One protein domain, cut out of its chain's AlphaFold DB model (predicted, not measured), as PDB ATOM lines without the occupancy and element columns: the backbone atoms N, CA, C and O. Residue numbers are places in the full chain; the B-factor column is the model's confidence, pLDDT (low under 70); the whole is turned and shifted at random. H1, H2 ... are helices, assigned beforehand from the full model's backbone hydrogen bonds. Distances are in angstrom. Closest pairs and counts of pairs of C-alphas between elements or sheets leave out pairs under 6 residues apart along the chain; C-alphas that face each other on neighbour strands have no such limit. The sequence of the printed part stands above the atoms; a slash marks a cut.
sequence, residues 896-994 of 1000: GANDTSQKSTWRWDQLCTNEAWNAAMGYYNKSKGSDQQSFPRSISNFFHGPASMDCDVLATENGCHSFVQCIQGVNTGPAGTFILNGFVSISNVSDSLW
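What this domain is: This is residues 896 to 994 of the 1000 residues of the protein "Chitinase" of Tolypocladium paradoxum (UniProt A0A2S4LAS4). The two long helices, H2 and H4, meet near their first residues as an L, with short H3 in the angle and short H1 near the corner. The 99 printed residues hold H1, H2, H3 and H4 in that order and no named strand: all helix, compact, radius of gyration of the C-alphas 13.5 A, spans 35 by 33 by 21 A.

Where its parts are: Find C-alpha 904 at (1.984, 20.147, 298.687), where H1, residues 904 to 910, begins. H2 is residues 913 to 927, 20.9 A; H3 is 935 to 942. H4, residues 973 to 993, runs 30.7 A to C-alpha 993 at (21.622, 30.241, 293.768).

How they stand to each other: H2 touches H4 about perpendicular, 78 degrees, C-alphas of Thr 913 and Ala 975 closest, 5.0 A. H3 touches H2, C-alphas of Ile 939 and Ala 920 closest, 5.9 A. H1 and H3 are apart. In each helix every O i to N i+4 pair is within hydrogen-bond range.

The domain as a whole: The printed part has no cut. The link H3 to H4, 30 residues, is long. Look for pLDDT under 70 at 928 to 932, 954 to 956, 969 to 971 and 994.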
ATOM      1  N   GLY A 896      -1.175  12.016 303.441       81.00
ATOM      2  CA  GLY A 896      -0.448  13.286 303.319       81.00
ATOM      3  C   GLY A 896       1.078  13.161 303.452       81.00
ATOM      4  O   GLY A 896       1.817  13.925 302.833       81.00
ATOM      5  N   ALA A 897       1.573  12.173 304.202       83.81
ATOM      6  CA  ALA A 897       3.000  11.912 304.364       83.81
ATOM      7  C   ALA A 897       3.566  11.094 303.195       83.81
ATOM      8  O   ALA A 897       4.623  11.451 302.674       83.81
ATOM      9  N   ASN A 898       2.852  10.051 302.758       82.00
ATOM     10  CA  ASN A 898       3.397   9.027 301.864       82.00
ATOM     11  C   ASN A 898       3.051   9.225 300.372       82.00
ATOM     12  O   ASN A 898       3.805   8.786 299.507       82.00
ATOM     13  N   ASP A 899       1.947   9.904 300.043       80.94
ATOM     14  CA  ASP A 899       1.556  10.144 298.648       80.94
ATOM     15  C   ASP A 899       2.237  11.404 298.091       80.94
ATOM     16  O   ASP A 899       1.721  12.524 298.153       80.94
ATOM     17  N   THR A 900       3.435  11.225 297.532       80.62
ATOM     18  CA  THR A 900       4.207  12.313 296.918       80.62
ATOM     19  C   THR A 900       3.646  12.791 295.578       80.62
ATOM     20  O   THR A 900       4.169  13.763 295.037       80.62
ATOM     21  N   SER A 901       2.614  12.137 295.029       82.38
ATOM     22  CA  SER A 901       1.963  12.567 293.783       82.38
ATOM     23  C   SER A 901       0.973  13.721 293.992       82.38
ATOM     24  O   SER A 901       0.647  14.439 293.045       82.38
ATOM     25  N   GLN A 902       0.529  13.938 295.234       85.69
ATOM     26  CA  GLN A 902      -0.419  14.992 295.591       85.69
ATOM     27  C   GLN A 902       0.247  16.360 295.742       85.69
ATOM     28  O   GLN A 902       1.430  16.483 296.075       85.69
ATOM     29  N   LYS A 903      -0.550  17.420 295.559       83.38
ATOM     30  CA  LYS A 903      -0.098  18.805 295.762       83.38
ATOM     31  C   LYS A 903       0.372  19.019 297.201       83.38
ATOM     32  O   LYS A 903      -0.252  18.539 298.146       83.38
ATOM     33  N   SER A 904       1.432  19.809 297.369       79.62
ATOM     34  CA  SER A 904       1.984  20.147 298.687       79.62
ATOM     35  C   SER A 904       0.960  20.808 299.611       79.62
ATOM     36  O   SER A 904       0.984  20.518 300.797       79.62
ATOM     37  N   THR A 905       0.034  21.615 299.083       77.12
ATOM     38  CA  THR A 905      -1.057  22.232 299.862       77.12
ATOM     39  C   THR A 905      -2.024  21.192 300.423       77.12
ATOM     40  O   THR A 905      -2.324  21.210 301.606       77.12
ATOM     41  N   TRP A 906      -2.428  20.208 299.616       84.31
ATOM     42  CA  TRP A 906      -3.259  19.105 300.098       84.31
ATOM     43  C   TRP A 906      -2.528  18.292 301.170       84.31
ATOM     44  O   TRP A 906      -3.087  18.006 302.222       84.31
ATOM     45  N   ARG A 907      -1.251  17.963 300.941       84.88
ATOM     46  CA  ARG A 907      -0.433  17.225 301.919       84.88
ATOM     47  C   ARG A 907      -0.271  18.006 303.227       84.88
ATOM     48  O   ARG A 907      -0.353  17.408 304.296       84.88
ATOM     49  N   TRP A 908      -0.092  19.322 303.134       84.88
ATOM     50  CA  TRP A 908      -0.006  20.240 304.268       84.88
ATOM     51  C   TRP A 908      -1.271  20.190 305.131       84.88
ATOM     52  O   TRP A 908      -1.173  19.982 306.344       84.88
ATOM     53  N   ASP A 909      -2.445  20.271 304.505       77.56
ATOM     54  CA  ASP A 909      -3.741  20.238 305.192       77.56
ATOM     55  C   ASP A 909      -4.040  18.850 305.781       77.56
ATOM     56  O   ASP A 909      -4.435  18.723 306.938       77.56
ATOM     57  N   GLN A 910      -3.766  17.778 305.032       80.75
ATOM     58  CA  GLN A 910      -3.993  16.400 305.493       80.75
ATOM     59  C   GLN A 910      -3.188  16.031 306.742       80.75
ATOM     60  O   GLN A 910      -3.622  15.198 307.549       80.75
ATOM     61  N   LEU A 911      -2.010  16.634 306.896       86.50
ATOM     62  CA  LEU A 911      -1.122  16.423 308.032       86.50
ATOM     63  C   LEU A 911      -1.367  17.396 309.191       86.50
ATOM     64  O   LEU A 911      -0.661  17.292 310.189       86.50
ATOM     65  N   CYS A 912      -2.357  18.294 309.106       82.25
ATOM     66  CA  CYS A 912      -2.561  19.356 310.101       82.25
ATOM     67  C   CYS A 912      -1.311  20.230 310.300       82.25
ATOM     68  O   CYS A 912      -0.889  20.557 311.415       82.25
ATOM     69  N   THR A 913      -0.633  20.548 309.198       88.06
ATOM     70  CA  THR A 913       0.682  21.191 309.275       88.06
ATOM     71  C   THR A 913       0.568  22.653 309.714       88.06
ATOM     72  O   THR A 913       1.498  23.171 310.327       88.06
ATOM     73  N   ASN A 914      -0.584  23.303 309.500       81.69
ATOM     74  CA  ASN A 914      -0.868  24.638 310.037       81.69
ATOM     75  C   ASN A 914      -0.869  24.643 311.569       81.69
ATOM     76  O   ASN A 914      -0.260  25.511 312.192       81.69
ATOM     77  N   GLU A 915      -1.510  23.659 312.189       80.75
ATOM     78  CA  GLU A 915      -1.606  23.517 313.639       80.75
ATOM     79  C   GLU A 915      -0.241  23.168 314.239       80.75
ATOM     80  O   GLU A 915       0.164  23.765 315.240       80.75
ATOM     81  N   ALA A 916       0.509  22.276 313.581       86.62
ATOM     82  CA  ALA A 916       1.892  21.965 313.941       86.62
ATOM     83  C   ALA A 916       2.781  23.218 313.886       86.62
ATOM     84  O   ALA A 916       3.517  23.511 314.831       86.62
ATOM     85  N   TRP A 917       2.682  23.988 312.800       89.12
ATOM     86  CA  TRP A 917       3.437  25.223 312.605       89.12
ATOM     87  C   TRP A 917       3.083  26.280 313.652       89.12
ATOM     88  O   TRP A 917       3.974  26.859 314.272       89.12
ATOM     89  N   ASN A 918       1.795  26.493 313.916       81.31
ATOM     90  CA  ASN A 918       1.330  27.441 314.926       81.31
ATOM     91  C   ASN A 918       1.818  27.062 316.333       81.31
ATOM     92  O   ASN A 918       2.240  27.939 317.092       81.31
ATOM     93  N   ALA A 919       1.832  25.768 316.671       79.50
ATOM     94  CA  ALA A 919       2.384  25.283 317.934       79.50
ATOM     95  C   ALA A 919       3.895  25.564 318.047       79.50
ATOM     96  O   ALA A 919       4.347  26.093 319.069       79.50
ATOM     97  N   ALA A 920       4.657  25.303 316.981       85.81
ATOM     98  CA  ALA A 920       6.093  25.574 316.927       85.81
ATOM     99  C   ALA A 920       6.409  27.081 316.999       85.81
ATOM    100  O   ALA A 920       7.313  27.499 317.724       85.81
ATOM    101  N   MET A 921       5.619  27.922 316.328       86.19
ATOM    102  CA  MET A 921       5.733  29.383 316.401       86.19
ATOM    103  C   MET A 921       5.404  29.923 317.797       86.19
ATOM    104  O   MET A 921       6.062  30.847 318.280       86.19
ATOM    105  N   GLY A 922       4.410  29.340 318.471       78.56
ATOM    106  CA  GLY A 922       4.089  29.657 319.861       78.56
ATOM    107  C   GLY A 922       5.230  29.314 320.821       78.56
ATOM    108  O   GLY A 922       5.503  30.083 321.743       78.56
ATOM    109  N   TYR A 923       5.919  28.192 320.588       82.69
ATOM    110  CA  TYR A 923       7.134  27.824 321.317       82.69
ATOM    111  C   TYR A 923       8.269  28.826 321.059       82.69
ATOM    112  O   TYR A 923       8.771  29.421 322.014       82.69
ATOM    113  N   TYR A 924       8.589  29.103 319.790       82.94
ATOM    114  CA  TYR A 924       9.647  30.045 319.407       82.94
ATOM    115  C   TYR A 924       9.434  31.446 319.997       82.94
ATOM    116  O   TYR A 924      10.350  32.045 320.558       82.94
ATOM    117  N   ASN A 925       8.209  31.973 319.933       81.12
ATOM    118  CA  ASN A 925       7.901  33.299 320.472       81.12
ATOM    119  C   ASN A 925       8.068  33.379 321.998       81.12
ATOM    120  O   ASN A 925       8.388  34.450 322.511       81.12
ATOM    121  N   LYS A 926       7.884  32.267 322.722       77.75
ATOM    122  CA  LYS A 926       8.129  32.190 324.171       77.75
ATOM    123  C   LYS A 926       9.614  32.055 324.510       77.75
ATOM    124  O   LYS A 926      10.034  32.579 325.537       77.75
ATOM    125  N   SER A 927      10.402  31.390 323.664       70.06
ATOM    126  CA  SER A 927      11.839  31.157 323.885       70.06
ATOM    127  C   SER A 927      12.747  32.275 323.356       70.06
ATOM    128  O   SER A 927      13.931  32.301 323.687       70.06
ATOM    129  N   LYS A 928      12.206  33.231 322.584       67.12
ATOM    130  CA  LYS A 928      12.929  34.311 321.874       67.12
ATOM    131  C   LYS A 928      13.788  35.244 322.756       67.12
ATOM    132  O   LYS A 928      14.483  36.103 322.226       67.12
ATOM    133  N   GLY A 929      13.745  35.101 324.083       58.66
ATOM    134  CA  GLY A 929      14.551  35.879 325.034       58.66
ATOM    135  C   GLY A 929      15.451  35.065 325.973       58.66
ATOM    136  O   GLY A 929      16.255  35.671 326.676       58.66
ATOM    137  N   SER A 930      15.332  33.733 326.013       58.19
ATOM    138  CA  SER A 930      16.064  32.866 326.957       58.19
ATOM    139  C   SER A 930      17.162  32.031 326.300       58.19
ATOM    140  O   SER A 930      18.164  31.748 326.947       58.19
ATOM    141  N   ASP A 931      17.005  31.683 325.023       57.09
ATOM    142  CA  ASP A 931      17.946  30.851 324.278       57.09
ATOM    143  C   ASP A 931      18.455  31.606 323.044       57.09
ATOM    144  O   ASP A 931      17.671  32.028 322.197       57.09
ATOM    145  N   GLN A 932      19.777  31.759 322.912       64.00
ATOM    146  CA  GLN A 932      20.444  32.353 321.737       64.00
ATOM    147  C   GLN A 932      20.403  31.433 320.494       64.00
ATOM    148  O   GLN A 932      21.367  31.355 319.737       64.00
ATOM    149  N   GLN A 933      19.326  30.671 320.302       75.25
ATOM    150  CA  GLN A 933      19.189  29.743 319.179       75.25
ATOM    151  C   GLN A 933      18.565  30.443 317.969       75.25
ATOM    152  O   GLN A 933      17.666  31.274 318.116       75.25
ATOM    153  N   SER A 934      19.022  30.082 316.771       83.44
ATOM    154  CA  SER A 934      18.425  30.540 315.518       83.44
ATOM    155  C   SER A 934      16.996  30.022 315.349       83.44
ATOM    156  O   SER A 934      16.566  29.055 315.994       83.44
ATOM    157  N   PHE A 935      16.237  30.670 314.463       87.69
ATOM    158  CA  PHE A 935      14.848  30.299 314.212       87.69
ATOM    159  C   PHE A 935      14.703  28.836 313.742       87.69
ATOM    160  O   PHE A 935      13.960  28.098 314.393       87.69
ATOM    161  N   PRO A 936      15.429  28.353 312.710       89.88
ATOM    162  CA  PRO A 936      15.334  26.957 312.274       89.88
ATOM    163  C   PRO A 936      15.714  25.968 313.375       89.88
ATOM    164  O   PRO A 936      15.083  24.918 313.503       89.88
ATOM    165  N   ARG A 937      16.686  26.324 314.223       88.00
ATOM    166  CA  ARG A 937      17.131  25.473 315.327       88.00
ATOM    167  C   ARG A 937      16.098  25.355 316.434       88.00
ATOM    168  O   ARG A 937      15.863  24.258 316.935       88.00
ATOM    169  N   SER A 938      15.431  26.455 316.774       87.75
ATOM    170  CA  SER A 938      14.330  26.449 317.740       87.75
ATOM    171  C   SER A 938      13.153  25.599 317.252       87.75
ATOM    172  O   SER A 938      12.611  24.797 318.016       87.75
ATOM    173  N   ILE A 939      12.807  25.696 315.963       90.56
ATOM    174  CA  ILE A 939      11.747  24.877 315.360       90.56
ATOM    175  C   ILE A 939      12.162  23.397 315.267       90.56
ATOM    176  O   ILE A 939      11.356  22.522 315.582       90.56
ATOM    177  N   SER A 940      13.416  23.100 314.909       89.62
ATOM    178  CA  SER A 940      13.962  21.733 314.931       89.62
ATOM    179  C   SER A 940      13.874  21.116 316.325       89.62
ATOM    180  O   SER A 940      13.358  20.011 316.475       89.62
ATOM    181  N   ASN A 941      14.274  21.854 317.361       87.38
ATOM    182  CA  ASN A 941      14.208  21.384 318.744       87.38
ATOM    183  C   ASN A 941      12.773  21.110 319.210       87.38
ATOM    184  O   ASN A 941      12.541  20.094 319.863       87.38
ATOM    185  N   PHE A 942      11.808  21.959 318.838       87.75
ATOM    186  CA  PHE A 942      10.391  21.728 319.136       87.75
ATOM    187  C   PHE A 942       9.888  20.399 318.558       87.75
ATOM    188  O   PHE A 942       9.211  19.638 319.245       87.75
ATOM    189  N   PHE A 943      10.263  20.094 317.315       89.69
ATOM    190  CA  PHE A 943       9.886  18.853 316.644       89.69
ATOM    191  C   PHE A 943      10.854  17.692 316.905       89.69
ATOM    192  O   PHE A 943      10.754  16.684 316.220       89.69
ATOM    193  N   HIS A 944      11.800  17.782 317.845       87.12
ATOM    194  CA  HIS A 944      12.841  16.756 318.055       87.12
ATOM    195  C   HIS A 944      13.610  16.366 316.773       87.12
ATOM    196  O   HIS A 944      14.003  15.213 316.589       87.12
ATOM    197  N   GLY A 945      13.795  17.323 315.866       83.62
ATOM    198  CA  GLY A 945      14.620  17.183 314.676       83.62
ATOM    199  C   GLY A 945      16.122  17.214 314.991       83.62
ATOM    200  O   GLY A 945      16.535  17.215 316.155       83.62
ATOM    201  N   PRO A 946      16.981  17.242 313.957       86.00
ATOM    202  CA  PRO A 946      18.425  17.322 314.144       86.00
ATOM    203  C   PRO A 946      18.821  18.564 314.955       86.00
ATOM    204  O   PRO A 946      18.539  19.697 314.561       86.00
ATOM    205  N   ALA A 947      19.538  18.357 316.062       82.00
ATOM    206  CA  ALA A 947      19.969  19.435 316.959       82.00
ATOM    207  C   ALA A 947      20.957  20.426 316.310       82.00
ATOM    208  O   ALA A 947      21.203  21.496 316.867       82.00
ATOM    209  N   SER A 948      21.542  20.062 315.166       84.81
ATOM    210  CA  SER A 948      22.452  20.881 314.360       84.81
ATOM    211  C   SER A 948      21.756  21.667 313.243       84.81
ATOM    212  O   SER A 948      22.454  22.309 312.473       84.81
ATOM    213  N   MET A 949      20.428  21.577 313.104       88.56
ATOM    214  CA  MET A 949      19.682  22.227 312.020       88.56
ATOM    215  C   MET A 949      19.641  23.747 312.219       88.56
ATOM    216  O   MET A 949      18.959  24.238 313.114       88.56
ATOM    217  N   ASP A 950      20.365  24.476 311.375       87.81
ATOM    218  CA  ASP A 950      20.613  25.917 311.466       87.81
ATOM    219  C   ASP A 950      20.561  26.556 310.063       87.81
ATOM    220  O   ASP A 950      21.534  27.089 309.536       87.81
ATOM    221  N   CYS A 951      19.421  26.384 309.385       84.56
ATOM    222  CA  CYS A 951      19.304  26.596 307.935       84.56
ATOM    223  C   CYS A 951      19.366  28.064 307.480       84.56
ATOM    224  O   CYS A 951      19.337  28.334 306.279       84.56
ATOM    225  N   ASP A 952      19.400  29.012 308.409       77.81
ATOM    226  CA  ASP A 952      19.638  30.433 308.162       77.81
ATOM    227  C   ASP A 952      21.135  30.777 308.128       77.81
ATOM    228  O   ASP A 952      21.502  31.834 307.610       77.81
ATOM    229  N   VAL A 953      22.007  29.873 308.589       73.94
ATOM    230  CA  VAL A 953      23.463  30.019 308.507       73.94
ATOM    231  C   VAL A 953      23.996  29.354 307.244       73.94
ATOM    232  O   VAL A 953      23.751  28.187 306.943       73.94
ATOM    233  N   LEU A 954      24.798  30.107 306.501       67.19
ATOM    234  CA  LEU A 954      25.324  29.701 305.202       67.19
ATOM    235  C   LEU A 954      26.741  29.155 305.388       67.19
ATOM    236  O   LEU A 954      27.731  29.769 304.991       67.19
ATOM    237  N   ALA A 955      26.810  28.009 306.067       66.56
ATOM    238  CA  ALA A 955      28.030  27.278 306.395       66.56
ATOM    239  C   ALA A 955      27.978  25.847 305.842       66.56
ATOM    240  O   ALA A 955      26.906  25.277 305.671       66.56
ATOM    241  N   THR A 956      29.149  25.245 305.618       65.31
ATOM    242  CA  THR A 956      29.291  23.848 305.158       65.31
ATOM    243  C   THR A 956      28.769  22.812 306.159       65.31
ATOM    244  O   THR A 956      28.630  21.647 305.808       65.31
ATOM    245  N   GLU A 957      28.510  23.223 307.402       70.62
ATOM    246  CA  GLU A 957      28.005  22.378 308.485       70.62
ATOM    247  C   GLU A 957      26.836  23.070 309.207       70.62
ATOM    248  O   GLU A 957      26.901  23.357 310.399       70.62
ATOM    249  N   ASN A 958      25.759  23.368 308.475       79.00
ATOM    250  CA  ASN A 958      24.543  23.980 309.035       79.00
ATOM    251  C   ASN A 958      23.425  22.963 309.354       79.00
ATOM    252  O   ASN A 958      22.309  23.339 309.695       79.00
ATOM    253  N   GLY A 959      23.691  21.662 309.189       83.69
ATOM    254  CA  GLY A 959      22.734  20.590 309.478       83.69
ATOM    255  C   GLY A 959      21.523  20.501 308.538       83.69
ATOM    256  O   GLY A 959      20.604  19.744 308.843       83.69
ATOM    257  N   CYS A 960      21.513  21.216 307.404       86.94
ATOM    258  CA  CYS A 960      20.366  21.317 306.489       86.94
ATOM    259  C   CYS A 960      20.598  20.683 305.109       86.94
ATOM    260  O   CYS A 960      19.924  21.029 304.145       86.94
ATOM    261  N   HIS A 961      21.526  19.725 305.010       81.56
ATOM    262  CA  HIS A 961      21.904  19.064 303.751       81.56
ATOM    263  C   HIS A 961      21.184  17.732 303.494       81.56
ATOM    264  O   HIS A 961      21.402  17.088 302.469       81.56
ATOM    265  N   SER A 962      20.362  17.255 304.428       86.06
ATOM    266  CA  SER A 962      19.673  15.967 304.308       86.06
ATOM    267  C   SER A 962      18.249  16.068 304.824       86.06
ATOM    268  O   SER A 962      17.999  16.676 305.861       86.06
ATOM    269  N   PHE A 963      17.320  15.458 304.089       88.44
ATOM    270  CA  PHE A 963      15.923  15.390 304.494       88.44
ATOM    271  C   PHE A 963      15.768  14.542 305.762       88.44
ATOM    272  O   PHE A 963      16.320  13.446 305.876       88.44
ATOM    273  N   VAL A 964      14.987  15.061 306.702       88.44
ATOM    274  CA  VAL A 964      14.565  14.402 307.933       88.44
ATOM    275  C   VAL A 964      13.585  13.281 307.587       88.44
ATOM    276  O   VAL A 964      12.658  13.464 306.794       88.44
ATOM    277  N   GLN A 965      13.811  12.110 308.179       87.12
ATOM    278  CA  GLN A 965      12.922  10.957 308.065       87.12
ATOM    279  C   GLN A 965      11.769  11.079 309.061       87.12
ATOM    280  O   GLN A 965      11.967  11.525 310.189       87.12
ATOM    281  N   CYS A 966      10.577  10.640 308.659       86.06
ATOM    282  CA  CYS A 966       9.440  10.597 309.571       86.06
ATOM    283  C   CYS A 966       9.617   9.454 310.571       86.06
ATOM    284  O   CYS A 966       9.746   8.297 310.172       86.06
ATOM    285  N   ILE A 967       9.603   9.776 311.866       79.81
ATOM    286  CA  ILE A 967       9.706   8.800 312.955       79.81
ATOM    287  C   ILE A 967       8.371   8.759 313.704       79.81
ATOM    288  O   ILE A 967       7.914   9.769 314.241       79.81
ATOM    289  N   GLN A 968       7.742   7.584 313.740       77.81
ATOM    290  CA  GLN A 968       6.485   7.370 314.458       77.81
ATOM    291  C   GLN A 968       6.715   7.403 315.979       77.81
ATOM    292  O   GLN A 968       7.682   6.827 316.468       77.81
ATOM    293  N   GLY A 969       5.804   8.030 316.733       62.69
ATOM    294  CA  GLY A 969       5.829   8.024 318.207       62.69
ATOM    295  C   GLY A 969       6.755   9.059 318.859       62.69
ATOM    296  O   GLY A 969       6.860   9.095 320.081       62.69
ATOM    297  N   VAL A 970       7.395   9.920 318.067       64.31
ATOM    298  CA  VAL A 970       8.138  11.098 318.538       64.31
ATOM    299  C   VAL A 970       7.324  12.340 318.167       64.31
ATOM    300  O   VAL A 970       6.737  12.356 317.082       64.31
ATOM    301  N   ASN A 971       7.306  13.397 318.998       66.25
ATOM    302  CA  ASN A 971       6.566  14.649 318.715       66.25
ATOM    303  C   ASN A 971       7.068  15.410 317.463       66.25
ATOM    304  O   ASN A 971       6.699  16.558 317.247       66.25
ATOM    305  N   THR A 972       7.914  14.799 316.631       75.56
ATOM    306  CA  THR A 972       8.159  15.213 315.248       75.56
ATOM    307  C   THR A 972       6.924  14.954 314.385       75.56
ATOM    308  O   THR A 972       6.433  15.861 313.717       75.56
ATOM    309  N   GLY A 973       6.411  13.717 314.395       81.75
ATOM    310  CA  GLY A 973       5.336  13.261 313.509       81.75
ATOM    311  C   GLY A 973       5.578  13.534 312.007       81.75
ATOM    312  O   GLY A 973       6.625  14.047 311.592       81.75
ATOM    313  N   PRO A 974       4.602  13.212 311.142       89.56
ATOM    314  CA  PRO A 974       4.681  13.532 309.716       89.56
ATOM    315  C   PRO A 974       4.605  15.039 309.433       89.56
ATOM    316  O   PRO A 974       5.275  15.509 308.517       89.56
ATOM    317  N   ALA A 975       3.856  15.808 310.229       89.81
ATOM    318  CA  ALA A 975       3.726  17.258 310.062       89.81
ATOM    319  C   ALA A 975       5.033  18.006 310.373       89.81
ATOM    320  O   ALA A 975       5.485  18.819 309.568       89.81
ATOM    321  N   GLY A 976       5.692  17.685 311.494       90.88
ATOM    322  CA  GLY A 976       6.998  18.256 311.825       90.88
ATOM    323  C   GLY A 976       8.060  17.845 310.812       90.88
ATOM    324  O   GLY A 976       8.820  18.688 310.349       90.88
ATOM    325  N   THR A 977       8.049  16.589 310.352       91.00
ATOM    326  CA  THR A 977       8.936  16.142 309.261       91.00
ATOM    327  C   THR A 977       8.734  16.974 307.991       91.00
ATOM    328  O   THR A 977       9.706  17.395 307.362       91.00
ATOM    329  N   PHE A 978       7.479  17.250 307.625       91.38
ATOM    330  CA  PHE A 978       7.138  18.078 306.468       91.38
ATOM    331  C   PHE A 978       7.681  19.511 306.610       91.38
ATOM    332  O   PHE A 978       8.273  20.037 305.667       91.38
ATOM    333  N   ILE A 979       7.557  20.111 307.799       93.00
ATOM    334  CA  ILE A 979       8.077  21.452 308.121       93.00
ATOM    335  C   ILE A 979       9.609  21.494 308.047       93.00
ATOM    336  O   ILE A 979      10.170  22.349 307.358       93.00
ATOM    337  N   LEU A 980      10.301  20.560 308.708       92.81
ATOM    338  CA  LEU A 980      11.770  20.524 308.750       92.81
ATOM    339  C   LEU A 980      12.376  20.303 307.358       92.81
ATOM    340  O   LEU A 980      13.367  20.935 306.991       92.81
ATOM    341  N   ASN A 981      11.734  19.473 306.535       91.31
ATOM    342  CA  ASN A 981      12.129  19.262 305.144       91.31
ATOM    343  C   ASN A 981      11.882  20.488 304.253       91.31
ATOM    344  O   ASN A 981      12.571  20.666 303.242       91.31
ATOM    345  N   GLY A 982      10.959  21.369 304.646       90.50
ATOM    346  CA  GLY A 982      10.805  22.698 304.060       90.50
ATOM    347  C   GLY A 982      12.057  23.555 304.248       90.50
ATOM    348  O   GLY A 982      12.542  24.138 303.278       90.50
ATOM    349  N   PHE A 983      12.650  23.564 305.447       90.75
ATOM    350  CA  PHE A 983      13.897  24.297 305.699       90.75
ATOM    351  C   PHE A 983      15.081  23.743 304.902       90.75
ATOM    352  O   PHE A 983      15.823  24.518 304.301       90.75
ATOM    353  N   VAL A 984      15.214  22.415 304.818       89.62
ATOM    354  CA  VAL A 984      16.222  21.746 303.971       89.62
ATOM    355  C   VAL A 984      16.056  22.152 302.503       89.62
ATOM    356  O   VAL A 984      17.025  22.504 301.834       89.62
ATOM    357  N   SER A 985      14.817  22.172 302.001       87.44
ATOM    358  CA  SER A 985      14.519  22.578 300.621       87.44
ATOM    359  C   SER A 985      14.899  24.037 300.355       87.44
ATOM    360  O   SER A 985      15.529  24.332 299.340       87.44
ATOM    361  N   ILE A 986      14.565  24.947 301.275       84.00
ATOM    362  CA  ILE A 986      14.915  26.371 301.174       84.00
ATOM    363  C   ILE A 986      16.439  26.565 301.224       84.00
ATOM    364  O   ILE A 986      16.978  27.301 300.397       84.00
ATOM    365  N   SER A 987      17.138  25.872 302.129       83.75
ATOM    366  CA  SER A 987      18.607  25.894 302.219       83.75
ATOM    367  C   SER A 987      19.251  25.423 300.915       83.75
ATOM    368  O   SER A 987      20.099  26.117 300.360       83.75
ATOM    369  N   ASN A 988      18.792  24.299 300.358       81.12
ATOM    370  CA  ASN A 988      19.324  23.747 299.107       81.12
ATOM    371  C   ASN A 988      19.116  24.686 297.908       81.12
ATOM    372  O   ASN A 988      20.014  24.846 297.078       81.12
ATOM    373  N   VAL A 989      17.955  25.346 297.816       81.12
ATOM    374  CA  VAL A 989      17.714  26.375 296.788       81.12
ATOM    375  C   VAL A 989      18.661  27.557 296.993       81.12
ATOM    376  O   VAL A 989      19.290  28.010 296.037       81.12
ATOM    377  N   SER A 990      18.819  28.017 298.234       73.75
ATOM    378  CA  SER A 990      19.738  29.099 298.594       73.75
ATOM    379  C   SER A 990      21.185  28.783 298.194       73.75
ATOM    380  O   SER A 990      21.864  29.640 297.629       73.75
ATOM    381  N   ASP A 991      21.641  27.547 298.408       72.06
ATOM    382  CA  ASP A 991      22.971  27.060 298.015       72.06
ATOM    383  C   ASP A 991      23.159  26.959 296.506       72.06
ATOM    384  O   ASP A 991      24.210  27.345 295.989       72.06
ATOM    385  N   SER A 992      22.124  26.531 295.783       71.94
ATOM    386  CA  SER A 992      22.161  26.466 294.318       71.94
ATOM    387  C   SER A 992      22.228  27.845 293.653       71.94
ATOM    388  O   SER A 992      22.836  27.990 292.593       71.94
ATOM    389  N   LEU A 993      21.640  28.869 294.282       72.25
ATOM    390  CA  LEU A 993      21.622  30.241 293.768       72.25
ATOM    391  C   LEU A 993      22.920  31.006 294.067       72.25
ATOM    392  O   LEU A 993      23.241  31.957 293.354       72.25
ATOM    393  N   TRP A 994      23.682  30.595 295.087       67.44
ATOM    394  CA  TRP A 994      24.896  31.290 295.534       67.44
ATOM    395  C   TRP A 994      26.066  30.331 295.829       67.44
ATOM    396  O   TRP A 994      26.573  30.303 296.959       67.44
TER     397      TRP A 994